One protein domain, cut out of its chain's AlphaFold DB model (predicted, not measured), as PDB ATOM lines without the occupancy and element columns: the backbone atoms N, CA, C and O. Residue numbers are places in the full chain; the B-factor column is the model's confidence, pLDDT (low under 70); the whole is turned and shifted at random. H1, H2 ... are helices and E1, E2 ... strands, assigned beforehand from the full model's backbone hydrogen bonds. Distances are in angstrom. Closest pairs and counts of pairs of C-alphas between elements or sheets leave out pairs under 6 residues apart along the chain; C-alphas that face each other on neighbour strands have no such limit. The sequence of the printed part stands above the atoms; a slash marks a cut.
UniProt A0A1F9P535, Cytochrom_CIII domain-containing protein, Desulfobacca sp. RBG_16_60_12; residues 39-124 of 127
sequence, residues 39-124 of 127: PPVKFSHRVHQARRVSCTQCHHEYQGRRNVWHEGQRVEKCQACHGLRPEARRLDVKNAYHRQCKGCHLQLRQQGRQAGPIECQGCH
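What this domain is: This is residues 39 to 124 of the 127 residues of the protein "Cytochrom_CIII domain-containing protein" of Desulfobacca sp. RBG_16_60_12 (UniProt A0A1F9P535). One long helix, H3, runs through a body made largely of loops, with H2 close to it; the short pieces E1, H1 and H4 lie to one side, and the long loop of residues 59 to 92 sweeps out to the other side before it leads back into H3. E1 and H4 come together, and the two ends of the printed part meet there. The printed part has 86 residues, with one named strand and four named helices in the order E1, H1, H2, H3, H4; it is mostly helix by class, though under half of its residues are in named elements. The whole is compact, with a radius of gyration of the C-alphas of 13.6 A, and rounded, with spans of 33 by 29 by 23 A.

Where its parts are: Find C-alpha 93 at (343.862, -15.370, -29.093); from there H3, residues 93 to 110, runs 24.9 A to C-alpha 110 at (347.628, -0.435, -9.586). Go back to C-alpha 41 at (356.575, -14.927, -25.343), where E1, residues 41 to 44, begins; it is 9.7 A long. H1 follows at residues 45 to 50 and measures 8.5 A. H2, residues 55 to 58, and H4, residues 120 to 123, are each 5.9 A long; H4 ends at C-alpha 123 at (356.635, -9.688, -22.905).

How they stand to each other: Start at H3, which touches no helix. H2 is close to it but not clearly touching: the closest C-alphas, those of Cys 58 and Gln 100, are 7.0 A apart. H1 is apart from H3, and only just apart from H2, with their closest C-alphas 8.3 A from each other. E1 and H1 meet only through their link. Look next at Val 41 in E1 and Cys 123 in H4, whose C-alphas, the closest of the two elements, are 5.8 A apart. E1 pairs with no named strand; in the long loop, residues 62 to 63 pair with residues 66 to 67, antiparallel. In H1 and H3 every O i to N i+4 pair is within hydrogen-bond range, while H2 and H4 are too short for such a pair and each have their one O i to N i+3 pair within range.

The domain as a whole: The C-alphas farthest apart are those of Ala 50 and Ala 88, at 35.1 A, whereas those of Pro 39 and His 124, the first and last printed, are 5.2 A apart. The printed part has no cut. The link from H2 to H3, residues 59 to 92, is long; that from H3 to H4 is short, and those from E1 to H1 and from H1 to H2 are tight. The mean pLDDT of the printed part is 95.4, and no printed residue is under 70.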
ATOM      1  N   PRO A  39     357.906 -11.258 -31.475       92.00
ATOM      2  CA  PRO A  39     358.589 -12.436 -30.953       92.00
ATOM      3  C   PRO A  39     357.682 -13.285 -30.045       92.00
ATOM      4  O   PRO A  39     356.846 -12.718 -29.326       92.00
ATOM      5  N   PRO A  40     357.830 -14.622 -30.039       93.44
ATOM      6  CA  PRO A  40     357.123 -15.479 -29.096       93.44
ATOM      7  C   PRO A  40     357.412 -15.090 -27.643       93.44
ATOM      8  O   PRO A  40     358.523 -14.678 -27.305       93.44
ATOM      9  N   VAL A  41     356.425 -15.255 -26.766       95.62
ATOM     10  CA  VAL A  41     356.575 -14.927 -25.343       95.62
ATOM     11  C   VAL A  41     357.032 -16.169 -24.591       95.62
ATOM     12  O   VAL A  41     356.342 -17.188 -24.587       95.62
ATOM     13  N   LYS A  42     358.186 -16.086 -23.924       95.19
ATOM     14  CA  LYS A  42     358.604 -17.096 -22.943       95.19
ATOM     15  C   LYS A  42     357.783 -16.900 -21.669       95.19
ATOM     16  O   LYS A  42     357.892 -15.869 -21.011       95.19
ATOM     17  N   PHE A  43     356.967 -17.883 -21.330       95.88
ATOM     18  CA  PHE A  43     356.113 -17.892 -20.148       95.88
ATOM     19  C   PHE A  43     356.617 -18.932 -19.152       95.88
ATOM     20  O   PHE A  43     356.930 -20.044 -19.554       95.88
ATOM     21  N   SER A  44     356.677 -18.608 -17.860       95.81
ATOM     22  CA  SER A  44     357.093 -19.562 -16.826       95.81
ATOM     23  C   SER A  44     355.949 -19.870 -15.869       95.81
ATOM     24  O   SER A  44     355.515 -18.977 -15.138       95.81
ATOM     25  N   HIS A  45     355.513 -21.132 -15.813       95.31
ATOM     26  CA  HIS A  45     354.571 -21.584 -14.783       95.31
ATOM     27  C   HIS A  45     355.187 -21.446 -13.390       95.31
ATOM     28  O   HIS A  45     354.541 -20.901 -12.499       95.31
ATOM     29  N   ARG A  46     356.469 -21.807 -13.232       94.62
ATOM     30  CA  ARG A  46     357.193 -21.729 -11.953       94.62
ATOM     31  C   ARG A  46     357.130 -20.336 -11.322       94.62
ATOM     32  O   ARG A  46     356.880 -20.219 -10.126       94.62
ATOM     33  N   VAL A  47     357.323 -19.276 -12.113       95.06
ATOM     34  CA  VAL A  47     357.233 -17.891 -11.614       95.06
ATOM     35  C   VAL A  47     355.821 -17.573 -11.112       95.06
ATOM     36  O   VAL A  47     355.677 -16.975 -10.050       95.06
ATOM     37  N   HIS A  48     354.782 -17.985 -11.837       96.06
ATOM     38  CA  HIS A  48     353.393 -17.692 -11.466       96.06
ATOM     39  C   HIS A  48     352.924 -18.533 -10.269       96.06
ATOM     40  O   HIS A  48     352.272 -18.004  -9.367       96.06
ATOM     41  N   GLN A  49     353.334 -19.799 -10.189       94.25
ATOM     42  CA  GLN A  49     353.074 -20.672  -9.042       94.25
ATOM     43  C   GLN A  49     353.768 -20.164  -7.773       94.25
ATOM     44  O   GLN A  49     353.137 -20.085  -6.721       94.25
ATOM     45  N   ALA A  50     355.023 -19.709  -7.870       94.56
ATOM     46  CA  ALA A  50     355.731 -19.087  -6.745       94.56
ATOM     47  C   ALA A  50     355.029 -17.813  -6.233       94.56
ATOM     48  O   ALA A  50     355.173 -17.436  -5.071       94.56
ATOM     49  N   ARG A  51     354.231 -17.159  -7.088       95.25
ATOM     50  CA  ARG A  51     353.370 -16.017  -6.745       95.25
ATOM     51  C   ARG A  51     351.957 -16.416  -6.311       95.25
ATOM     52  O   ARG A  51     351.131 -15.530  -6.106       95.25
ATOM     53  N   ARG A  52     351.689 -17.715  -6.147       95.06
ATOM     54  CA  ARG A  52     350.391 -18.285  -5.748       95.06
ATOM     55  C   ARG A  52     349.245 -17.913  -6.698       95.06
ATOM     56  O   ARG A  52     348.105 -17.738  -6.273       95.06
ATOM     57  N   VAL A  53     349.544 -17.771  -7.988       96.19
ATOM     58  CA  VAL A  53     348.513 -17.656  -9.027       96.19
ATOM     59  C   VAL A  53     347.870 -19.031  -9.199       96.19
ATOM     60  O   VAL A  53     348.562 -19.993  -9.521       96.19
ATOM     61  N   SER A  54     346.558 -19.127  -8.967       95.38
ATOM     62  CA  SER A  54     345.811 -20.380  -9.153       95.38
ATOM     63  C   SER A  54     345.766 -20.767 -10.633       95.38
ATOM     64  O   SER A  54     345.605 -19.899 -11.495       95.38
ATOM     65  N   CYS A  55     345.819 -22.069 -10.928       95.19
ATOM     66  CA  CYS A  55     345.695 -22.611 -12.280       95.19
ATOM     67  C   CYS A  55     344.420 -22.115 -12.980       95.19
ATOM     68  O   CYS A  55     344.469 -21.727 -14.148       95.19
ATOM     69  N   THR A  56     343.309 -22.023 -12.239       96.12
ATOM     70  CA  THR A  56     341.999 -21.583 -12.751       96.12
ATOM     71  C   THR A  56     341.920 -20.089 -13.052       96.12
ATOM     72  O   THR A  56     340.962 -19.645 -13.684       96.12
ATOM     73  N   GLN A  57     342.914 -19.292 -12.633       96.25
ATOM     74  CA  GLN A  57     342.975 -17.886 -13.034       96.25
ATOM     75  C   GLN A  57     343.255 -17.762 -14.529       96.25
ATOM     76  O   GLN A  57     342.751 -16.827 -15.140       96.25
ATOM     77  N   CYS A  58     344.018 -18.693 -15.117       96.62
ATOM     78  CA  CYS A  58     344.364 -18.697 -16.540       96.62
ATOM     79  C   CYS A  58     343.640 -19.809 -17.306       96.62
ATOM     80  O   CYS A  58     343.019 -19.530 -18.331       96.62
ATOM     81  N   HIS A  59     343.721 -21.048 -16.817       95.94
ATOM     82  CA  HIS A  59     343.097 -22.202 -17.448       95.94
ATOM     83  C   HIS A  59     341.611 -22.225 -17.132       95.94
ATOM     84  O   HIS A  59     341.184 -22.336 -15.981       95.94
ATOM     85  N   HIS A  60     340.821 -22.076 -18.184       96.38
ATOM     86  CA  HIS A  60     339.382 -22.081 -18.084       96.38
ATOM     87  C   HIS A  60     338.763 -22.867 -19.222       96.38
ATOM     88  O   HIS A  60     339.248 -22.865 -20.352       96.38
ATOM     89  N   GLU A  61     337.624 -23.451 -18.900       96.38
ATOM     90  CA  GLU A  61     336.666 -23.976 -19.848       96.38
ATOM     91  C   GLU A  61     335.307 -23.455 -19.394       96.38
ATOM     92  O   GLU A  61     334.770 -23.872 -18.369       96.38
ATOM     93  N   TYR A  62     334.794 -22.433 -20.079       94.50
ATOM     94  CA  TYR A  62     333.551 -21.790 -19.670       94.50
ATOM     95  C   TYR A  62     332.346 -22.494 -20.281       94.50
ATOM     96  O   TYR A  62     332.192 -22.527 -21.502       94.50
ATOM     97  N   GLN A  63     331.436 -22.948 -19.421       93.31
ATOM     98  CA  GLN A  63     330.071 -23.302 -19.797       93.31
ATOM     99  C   GLN A  63     329.134 -22.225 -19.243       93.31
ATOM    100  O   GLN A  63     328.951 -22.065 -18.031       93.31
ATOM    101  N   GLY A  64     328.604 -21.389 -20.139       89.50
ATOM    102  CA  GLY A  64     327.912 -20.163 -19.750       89.50
ATOM    103  C   GLY A  64     328.858 -19.194 -19.030       89.50
ATOM    104  O   GLY A  64     329.820 -18.710 -19.619       89.50
ATOM    105  N   ARG A  65     328.574 -18.887 -17.759       89.38
ATOM    106  CA  ARG A  65     329.403 -17.998 -16.914       89.38
ATOM    107  C   ARG A  65     330.286 -18.753 -15.916       89.38
ATOM    108  O   ARG A  65     331.016 -18.122 -15.159       89.38
ATOM    109  N   ARG A  66     330.205 -20.085 -15.885       94.75
ATOM    110  CA  ARG A  66     330.913 -20.921 -14.916       94.75
ATOM    111  C   ARG A  66     332.141 -21.536 -15.568       94.75
ATOM    112  O   ARG A  66     332.025 -22.153 -16.622       94.75
ATOM    113  N   ASN A  67     333.300 -21.373 -14.934       96.12
ATOM    114  CA  ASN A  67     334.464 -22.178 -15.280       96.12
ATOM    115  C   ASN A  67     334.223 -23.596 -14.751       96.12
ATOM    116  O   ASN A  67     334.001 -23.767 -13.549       96.12
ATOM    117  N   VAL A  68     334.198 -24.582 -15.642       96.75
ATOM    118  CA  VAL A  68     334.045 -26.000 -15.279       96.75
ATOM    119  C   VAL A  68     335.387 -26.726 -15.202       96.75
ATOM    120  O   VAL A  68     335.451 -27.825 -14.652       96.75
ATOM    121  N   TRP A  69     336.454 -26.090 -15.691       96.56
ATOM    122  CA  TRP A  69     337.804 -26.625 -15.606       96.56
ATOM    123  C   TRP A  69     338.343 -26.546 -14.176       96.56
ATOM    124  O   TRP A  69     338.178 -25.530 -13.488       96.56
ATOM    125  N   HIS A  70     339.030 -27.598 -13.744       94.62
ATOM    126  CA  HIS A  70     339.734 -27.655 -12.467       94.62
ATOM    127  C   HIS A  70     341.117 -28.295 -12.612       94.62
ATOM    128  O   HIS A  70     341.397 -29.039 -13.550       94.62
ATOM    129  N   GLU A  71     341.997 -27.979 -11.663       91.94
ATOM    130  CA  GLU A  71     343.359 -28.504 -11.630       91.94
ATOM    131  C   GLU A  71     343.375 -30.040 -11.617       91.94
ATOM    132  O   GLU A  71     342.525 -30.679 -10.999       91.94
ATOM    133  N   GLY A  72     344.331 -30.626 -12.339       89.12
ATOM    134  CA  GLY A  72     344.413 -32.069 -12.579       89.12
ATOM    135  C   GLY A  72     343.701 -32.525 -13.855       89.12
ATOM    136  O   GLY A  72     344.016 -33.595 -14.373       89.12
ATOM    137  N   GLN A  73     342.804 -31.710 -14.422       92.38
ATOM    138  CA  GLN A  73     342.255 -31.978 -15.748       92.38
ATOM    139  C   GLN A  73     343.252 -31.624 -16.849       92.38
ATOM    140  O   GLN A  73     344.115 -30.752 -16.703       92.38
ATOM    141  N   ARG A  74     343.082 -32.275 -18.003       91.75
ATOM    142  CA  ARG A  74     343.819 -31.938 -19.219       91.75
ATOM    143  C   ARG A  74     343.657 -30.450 -19.535       91.75
ATOM    144  O   ARG A  74     342.566 -29.891 -19.456       91.75
ATOM    145  N   VAL A  75     344.766 -29.822 -19.904       92.31
ATOM    146  CA  VAL A  75     344.812 -28.417 -20.298       92.31
ATOM    147  C   VAL A  75     344.869 -28.322 -21.813       92.31
ATOM    148  O   VAL A  75     345.820 -28.794 -22.437       92.31
ATOM    149  N   GLU A  76     343.887 -27.647 -22.398       93.50
ATOM    150  CA  GLU A  76     343.940 -27.258 -23.801       93.50
ATOM    151  C   GLU A  76     344.694 -25.936 -23.988       93.50
ATOM    152  O   GLU A  76     344.737 -25.063 -23.114       93.50
ATOM    153  N   LYS A  77     345.311 -25.766 -25.163       93.69
ATOM    154  CA  LYS A  77     345.915 -24.480 -25.537       93.69
ATOM    155  C   LYS A  77     344.807 -23.444 -25.698       93.69
ATOM    156  O   LYS A  77     343.765 -23.751 -26.265       93.69
ATOM    157  N   CYS A  78     345.080 -22.181 -25.361       95.69
ATOM    158  CA  CYS A  78     344.131 -21.072 -25.546       95.69
ATOM    159  C   CYS A  78     343.521 -21.054 -26.961       95.69
ATOM    160  O   CYS A  78     342.344 -20.762 -27.142       95.69
ATOM    161  N   GLN A  79     344.338 -21.406 -27.958       94.19
ATOM    162  CA  GLN A  79     343.996 -21.436 -29.379       94.19
ATOM    163  C   GLN A  79     342.983 -22.510 -29.782       94.19
ATOM    164  O   GLN A  79     342.458 -22.430 -30.887       94.19
ATOM    165  N   ALA A  80     342.718 -23.499 -28.924       94.62
ATOM    166  CA  ALA A  80     341.689 -24.502 -29.177       94.62
ATOM    167  C   ALA A  80     340.292 -23.865 -29.247       94.62
ATOM    168  O   ALA A  80     339.448 -24.318 -30.012       94.62
ATOM    169  N   CYS A  81     340.069 -22.781 -28.494       94.81
ATOM    170  CA  CYS A  81     338.810 -22.037 -28.513       94.81
ATOM    171  C   CYS A  81     338.985 -20.594 -28.999       94.81
ATOM    172  O   CYS A  81     338.123 -20.075 -29.702       94.81
ATOM    173  N   HIS A  82     340.077 -19.917 -28.633       95.69
ATOM    174  CA  HIS A  82     340.350 -18.547 -29.066       95.69
ATOM    175  C   HIS A  82     341.037 -18.548 -30.435       95.69
ATOM    176  O   HIS A  82     342.247 -18.743 -30.535       95.69
ATOM    177  N   GLY A  83     340.268 -18.320 -31.500       94.69
ATOM    178  CA  GLY A  83     340.781 -18.273 -32.869       94.69
ATOM    179  C   GLY A  83     341.626 -17.033 -33.191       94.69
ATOM    180  O   GLY A  83     341.857 -16.154 -32.360       94.69
ATOM    181  N   LEU A  84     342.085 -16.936 -34.444       93.31
ATOM    182  CA  LEU A  84     342.797 -15.751 -34.957       93.31
ATOM    183  C   LEU A  84     341.880 -14.536 -35.163       93.31
ATOM    184  O   LEU A  84     342.360 -13.409 -35.274       93.31
ATOM    185  N   ARG A  85     340.569 -14.771 -35.231       93.06
ATOM    186  CA  ARG A  85     339.537 -13.741 -35.313       93.06
ATOM    187  C   ARG A  85     338.607 -13.877 -34.108       93.06
ATOM    188  O   ARG A  85     338.454 -14.990 -33.605       93.06
ATOM    189  N   PRO A  86     338.017 -12.772 -33.633       94.88
ATOM    190  CA  PRO A  86     337.043 -12.836 -32.559       94.88
ATOM    191  C   PRO A  86     335.759 -13.527 -33.031       94.88
ATOM    192  O   PRO A  86     335.387 -13.445 -34.202       94.88
ATOM    193  N   GLU A  87     335.067 -14.157 -32.090       94.38
ATOM    194  CA  GLU A  87     333.748 -14.759 -32.272       94.38
ATOM    195  C   GLU A  87     332.764 -14.144 -31.268       94.38
ATOM    196  O   GLU A  87     333.146 -13.423 -30.338       94.38
ATOM    197  N   ALA A  88     331.471 -14.430 -31.427       90.94
ATOM    198  CA  ALA A  88     330.458 -13.962 -30.489       90.94
ATOM    199  C   ALA A  88     330.815 -14.389 -29.053       90.94
ATOM    200  O   ALA A  88     330.938 -15.574 -28.749       90.94
ATOM    201  N   ARG A  89     330.983 -13.403 -28.161       87.88
ATOM    202  CA  ARG A  89     331.373 -13.590 -26.749       87.88
ATOM    203  C   ARG A  89     332.739 -14.263 -26.531       87.88
ATOM    204  O   ARG A  89     333.035 -14.649 -25.401       87.88
ATOM    205  N   ARG A  90     333.600 -14.347 -27.551       93.94
ATOM    206  CA  ARG A  90     334.945 -14.922 -27.432       93.94
ATOM    207  C   ARG A  90     335.984 -14.047 -28.127       93.94
ATOM    208  O   ARG A  90     335.882 -13.732 -29.306       93.94
ATOM    209  N   LEU A  91     337.008 -13.649 -27.379       96.75
ATOM    210  CA  LEU A  91     338.124 -12.871 -27.920       96.75
ATOM    211  C   LEU A  91     338.950 -13.719 -28.892       96.75
ATOM    212  O   LEU A  91     339.076 -14.924 -28.690       96.75
ATOM    213  N   ASP A  92     339.592 -13.086 -29.872       96.69
ATOM    214  CA  ASP A  92     340.714 -13.722 -30.565       96.69
ATOM    215  C   ASP A  92     341.875 -13.990 -29.595       96.69
ATOM    216  O   ASP A  92     342.005 -13.343 -28.551       96.69
ATOM    217  N   VAL A  93     342.756 -14.924 -29.953       96.50
ATOM    218  CA  VAL A  93     343.862 -15.370 -29.093       96.50
ATOM    219  C   VAL A  93     344.789 -14.238 -28.654       96.50
ATOM    220  O   VAL A  93     345.229 -14.222 -27.504       96.50
ATOM    221  N   LYS A  94     345.072 -13.260 -29.523       95.19
ATOM    222  CA  LYS A  94     345.926 -12.118 -29.165       95.19
ATOM    223  C   LYS A  94     345.261 -11.308 -28.054       95.19
ATOM    224  O   LYS A  94     345.895 -11.005 -27.044       95.19
ATOM    225  N   ASN A  95     343.984 -10.976 -28.219       97.00
ATOM    226  CA  ASN A  95     343.248 -10.214 -27.216       97.00
ATOM    227  C   ASN A  95     342.957 -11.031 -25.947       97.00
ATOM    228  O   ASN A  95     342.934 -10.446 -24.863       97.00
ATOM    229  N   ALA A  96     342.805 -12.354 -26.044       97.75
ATOM    230  CA  ALA A  96     342.701 -13.241 -24.887       97.75
ATOM    231  C   ALA A  96     343.979 -13.191 -24.031       97.75
ATOM    232  O   ALA A  96     343.895 -12.919 -22.832       97.75
ATOM    233  N   TYR A  97     345.161 -13.329 -24.645       97.81
ATOM    234  CA  TYR A  97     346.436 -13.178 -23.936       97.81
ATOM    235  C   TYR A  97     346.611 -11.777 -23.345       97.81
ATOM    236  O   TYR A  97     346.969 -11.648 -22.178       97.81
ATOM    237  N   HIS A  98     346.343 -10.713 -24.107       97.88
ATOM    238  CA  HIS A  98     346.484  -9.355 -23.577       97.88
ATOM    239  C   HIS A  98     345.525  -9.085 -22.416       97.88
ATOM    240  O   HIS A  98     345.940  -8.518 -21.408       97.88
ATOM    241  N   ARG A  99     344.263  -9.518 -22.502       97.88
ATOM    242  CA  ARG A  99     343.320  -9.354 -21.393       97.88
ATOM    243  C   ARG A  99     343.778 -10.126 -20.158       97.88
ATOM    244  O   ARG A  99     343.790  -9.554 -19.076       97.88
ATOM    245  N   GLN A 100     344.178 -11.383 -20.327       98.06
ATOM    246  CA  GLN A 100     344.562 -12.246 -19.215       98.06
ATOM    247  C   GLN A 100     345.884 -11.805 -18.573       98.06
ATOM    248  O   GLN A 100     345.942 -11.504 -17.382       98.06
ATOM    249  N   CYS A 101     346.952 -11.732 -19.367       98.06
ATOM    250  CA  CYS A 101     348.305 -11.496 -18.875       98.06
ATOM    251  C   CYS A 101     348.514 -10.022 -18.505       98.06
ATOM    252  O   CYS A 101     348.829  -9.701 -17.358       98.06
ATOM    253  N   LYS A 102     348.302  -9.102 -19.462       98.31
ATOM    254  CA  LYS A 102     348.519  -7.666 -19.222       98.31
ATOM    255  C   LYS A 102     347.494  -7.114 -18.230       98.31
ATOM    256  O   LYS A 102     347.866  -6.280 -17.412       98.31
ATOM    257  N   GLY A 103     346.250  -7.596 -18.265       98.44
ATOM    258  CA  GLY A 103     345.206  -7.189 -17.321       98.44
ATOM    259  C   GLY A 103     345.557  -7.524 -15.872       98.44
ATOM    260  O   GLY A 103     345.582  -6.623 -15.037       98.44
ATOM    261  N   CYS A 104     345.917  -8.781 -15.585       98.44
ATOM    262  CA  CYS A 104     346.335  -9.186 -14.239       98.44
ATOM    263  C   CYS A 104     347.561  -8.388 -13.763       98.44
ATOM    264  O   CYS A 104     347.563  -7.839 -12.661       98.44
ATOM    265  N   HIS A 105     348.584  -8.249 -14.614       98.44
ATOM    266  CA  HIS A 105     349.780  -7.481 -14.265       98.44
ATOM    267  C   HIS A 105     349.469  -6.006 -13.981       98.44
ATOM    268  O   HIS A 105     349.972  -5.452 -13.004       98.44
ATOM    269  N   LEU A 106     348.630  -5.369 -14.801       98.44
ATOM    270  CA  LEU A 106     348.225  -3.981 -14.598       98.44
ATOM    271  C   LEU A 106     347.455  -3.809 -13.286       98.44
ATOM    272  O   LEU A 106     347.762  -2.891 -12.530       98.44
ATOM    273  N   GLN A 107     346.518  -4.711 -12.988       98.31
ATOM    274  CA  GLN A 107     345.752  -4.681 -11.743       98.31
ATOM    275  C   GLN A 107     346.669  -4.793 -10.519       98.31
ATOM    276  O   GLN A 107     346.538  -4.016  -9.575       98.31
ATOM    277  N   LEU A 108     347.637  -5.712 -10.542       98.25
ATOM    278  CA  LEU A 108     348.620  -5.841  -9.464       98.25
ATOM    279  C   LEU A 108     349.459  -4.566  -9.304       98.25
ATOM    280  O   LEU A 108     349.648  -4.103  -8.181       98.25
ATOM    281  N   ARG A 109     349.906  -3.954 -10.411       97.81
ATOM    282  CA  ARG A 109     350.644  -2.679 -10.371       97.81
ATOM    283  C   ARG A 109     349.820  -1.549  -9.764       97.81
ATOM    284  O   ARG A 109     350.350  -0.786  -8.965       97.81
ATOM    285  N   GLN A 110     348.544  -1.444 -10.129       98.12
ATOM    286  CA  GLN A 110     347.628  -0.435  -9.586       98.12
ATOM    287  C   GLN A 110     347.390  -0.619  -8.081       98.12
ATOM    288  O   GLN A 110     347.172   0.354  -7.373       98.12
ATOM    289  N   GLN A 111     347.499  -1.852  -7.584       97.81
ATOM    290  CA  GLN A 111     347.458  -2.175  -6.155       97.81
ATOM    291  C   GLN A 111     348.803  -1.940  -5.439       97.81
ATOM    292  O   GLN A 111     348.950  -2.339  -4.286       97.81
ATOM    293  N   GLY A 112     349.817  -1.381  -6.111       97.50
ATOM    294  CA  GLY A 112     351.164  -1.216  -5.553       97.50
ATOM    295  C   GLY A 112     351.916  -2.535  -5.338       97.50
ATOM    296  O   GLY A 112     352.927  -2.572  -4.641       97.50
ATOM    297  N   ARG A 113     351.440  -3.641  -5.923       96.50
ATOM    298  CA  ARG A 113     352.043  -4.969  -5.774       96.50
ATOM    299  C   ARG A 113     353.047  -5.222  -6.887       96.50
ATOM    300  O   ARG A 113     352.895  -4.768  -8.021       96.50
ATOM    301  N   GLN A 114     354.053  -6.036  -6.581       95.56
ATOM    302  CA  GLN A 114     354.992  -6.487  -7.599       95.56
ATOM    303  C   GLN A 114     354.273  -7.359  -8.637       95.56
ATOM    304  O   GLN A 114     353.615  -8.342  -8.291       95.56
ATOM    305  N   ALA A 115     354.447  -7.011  -9.907       97.00
ATOM    306  CA  ALA A 115     353.748  -7.609 -11.035       97.00
ATOM    307  C   ALA A 115     354.706  -7.885 -12.198       97.00
ATOM    308  O   ALA A 115     355.837  -7.396 -12.218       97.00
ATOM    309  N   GLY A 116     354.237  -8.648 -13.183       96.56
ATOM    310  CA  GLY A 116     354.957  -8.839 -14.434       96.56
ATOM    311  C   GLY A 116     354.864  -7.636 -15.392       96.56
ATOM    312  O   GLY A 116     354.256  -6.608 -15.081       96.56
ATOM    313  N   PRO A 117     355.471  -7.755 -16.584       97.25
ATOM    314  CA  PRO A 117     355.513  -6.683 -17.577       97.25
ATOM    315  C   PRO A 117     354.128  -6.358 -18.159       97.25
ATOM    316  O   PRO A 117     353.302  -7.249 -18.353       97.25
ATOM    317  N   ILE A 118     353.902  -5.084 -18.505       97.06
ATOM    318  CA  ILE A 118     352.704  -4.621 -19.245       97.06
ATOM    319  C   ILE A 118     353.038  -3.949 -20.585       97.06
ATOM    320  O   ILE A 118     352.148  -3.739 -21.414       97.06
ATOM    321  N   GLU A 119     354.313  -3.619 -20.793       96.19
ATOM    322  CA  GLU A 119     354.819  -3.036 -22.031       96.19
ATOM    323  C   GLU A 119     355.047  -4.119 -23.081       96.19
ATOM    324  O   GLU A 119     355.445  -5.244 -22.760       96.19
ATOM    325  N   CYS A 120     354.853  -3.763 -24.353       95.31
ATOM    326  CA  CYS A 120     354.949  -4.693 -25.479       95.31
ATOM    327  C   CYS A 120     356.266  -5.485 -25.464       95.31
ATOM    328  O   CYS A 120     356.246  -6.708 -25.550       95.31
ATOM    329  N   GLN A 121     357.397  -4.788 -25.314       94.69
ATOM    330  CA  GLN A 121     358.739  -5.386 -25.328       94.69
ATOM    331  C   GLN A 121     359.093  -6.106 -24.019       94.69
ATOM    332  O   GLN A 121     360.012  -6.918 -23.996       94.69
ATOM    333  N   GLY A 122     358.347  -5.856 -22.936       94.88
ATOM    334  CA  GLY A 122     358.527  -6.572 -21.675       94.88
ATOM    335  C   GLY A 122     358.087  -8.036 -21.770       94.88
ATOM    336  O   GLY A 122     358.693  -8.896 -21.136       94.88
ATOM    337  N   CYS A 123     357.072  -8.322 -22.593       96.25
ATOM    338  CA  CYS A 123     356.635  -9.688 -22.905       96.25
ATOM    339  C   CYS A 123     357.268 -10.202 -24.207       96.25
ATOM    340  O   CYS A 123     357.836 -11.293 -24.244       96.25
ATOM    341  N   HIS A 124     357.179  -9.410 -25.276       95.19
ATOM    342  CA  HIS A 124     357.714  -9.730 -26.598       95.19
ATOM    343  C   HIS A 124     359.152  -9.244 -26.721       95.19
ATOM    344  O   HIS A 124     359.442  -8.306 -27.470       95.19
TER     345      HIS A 124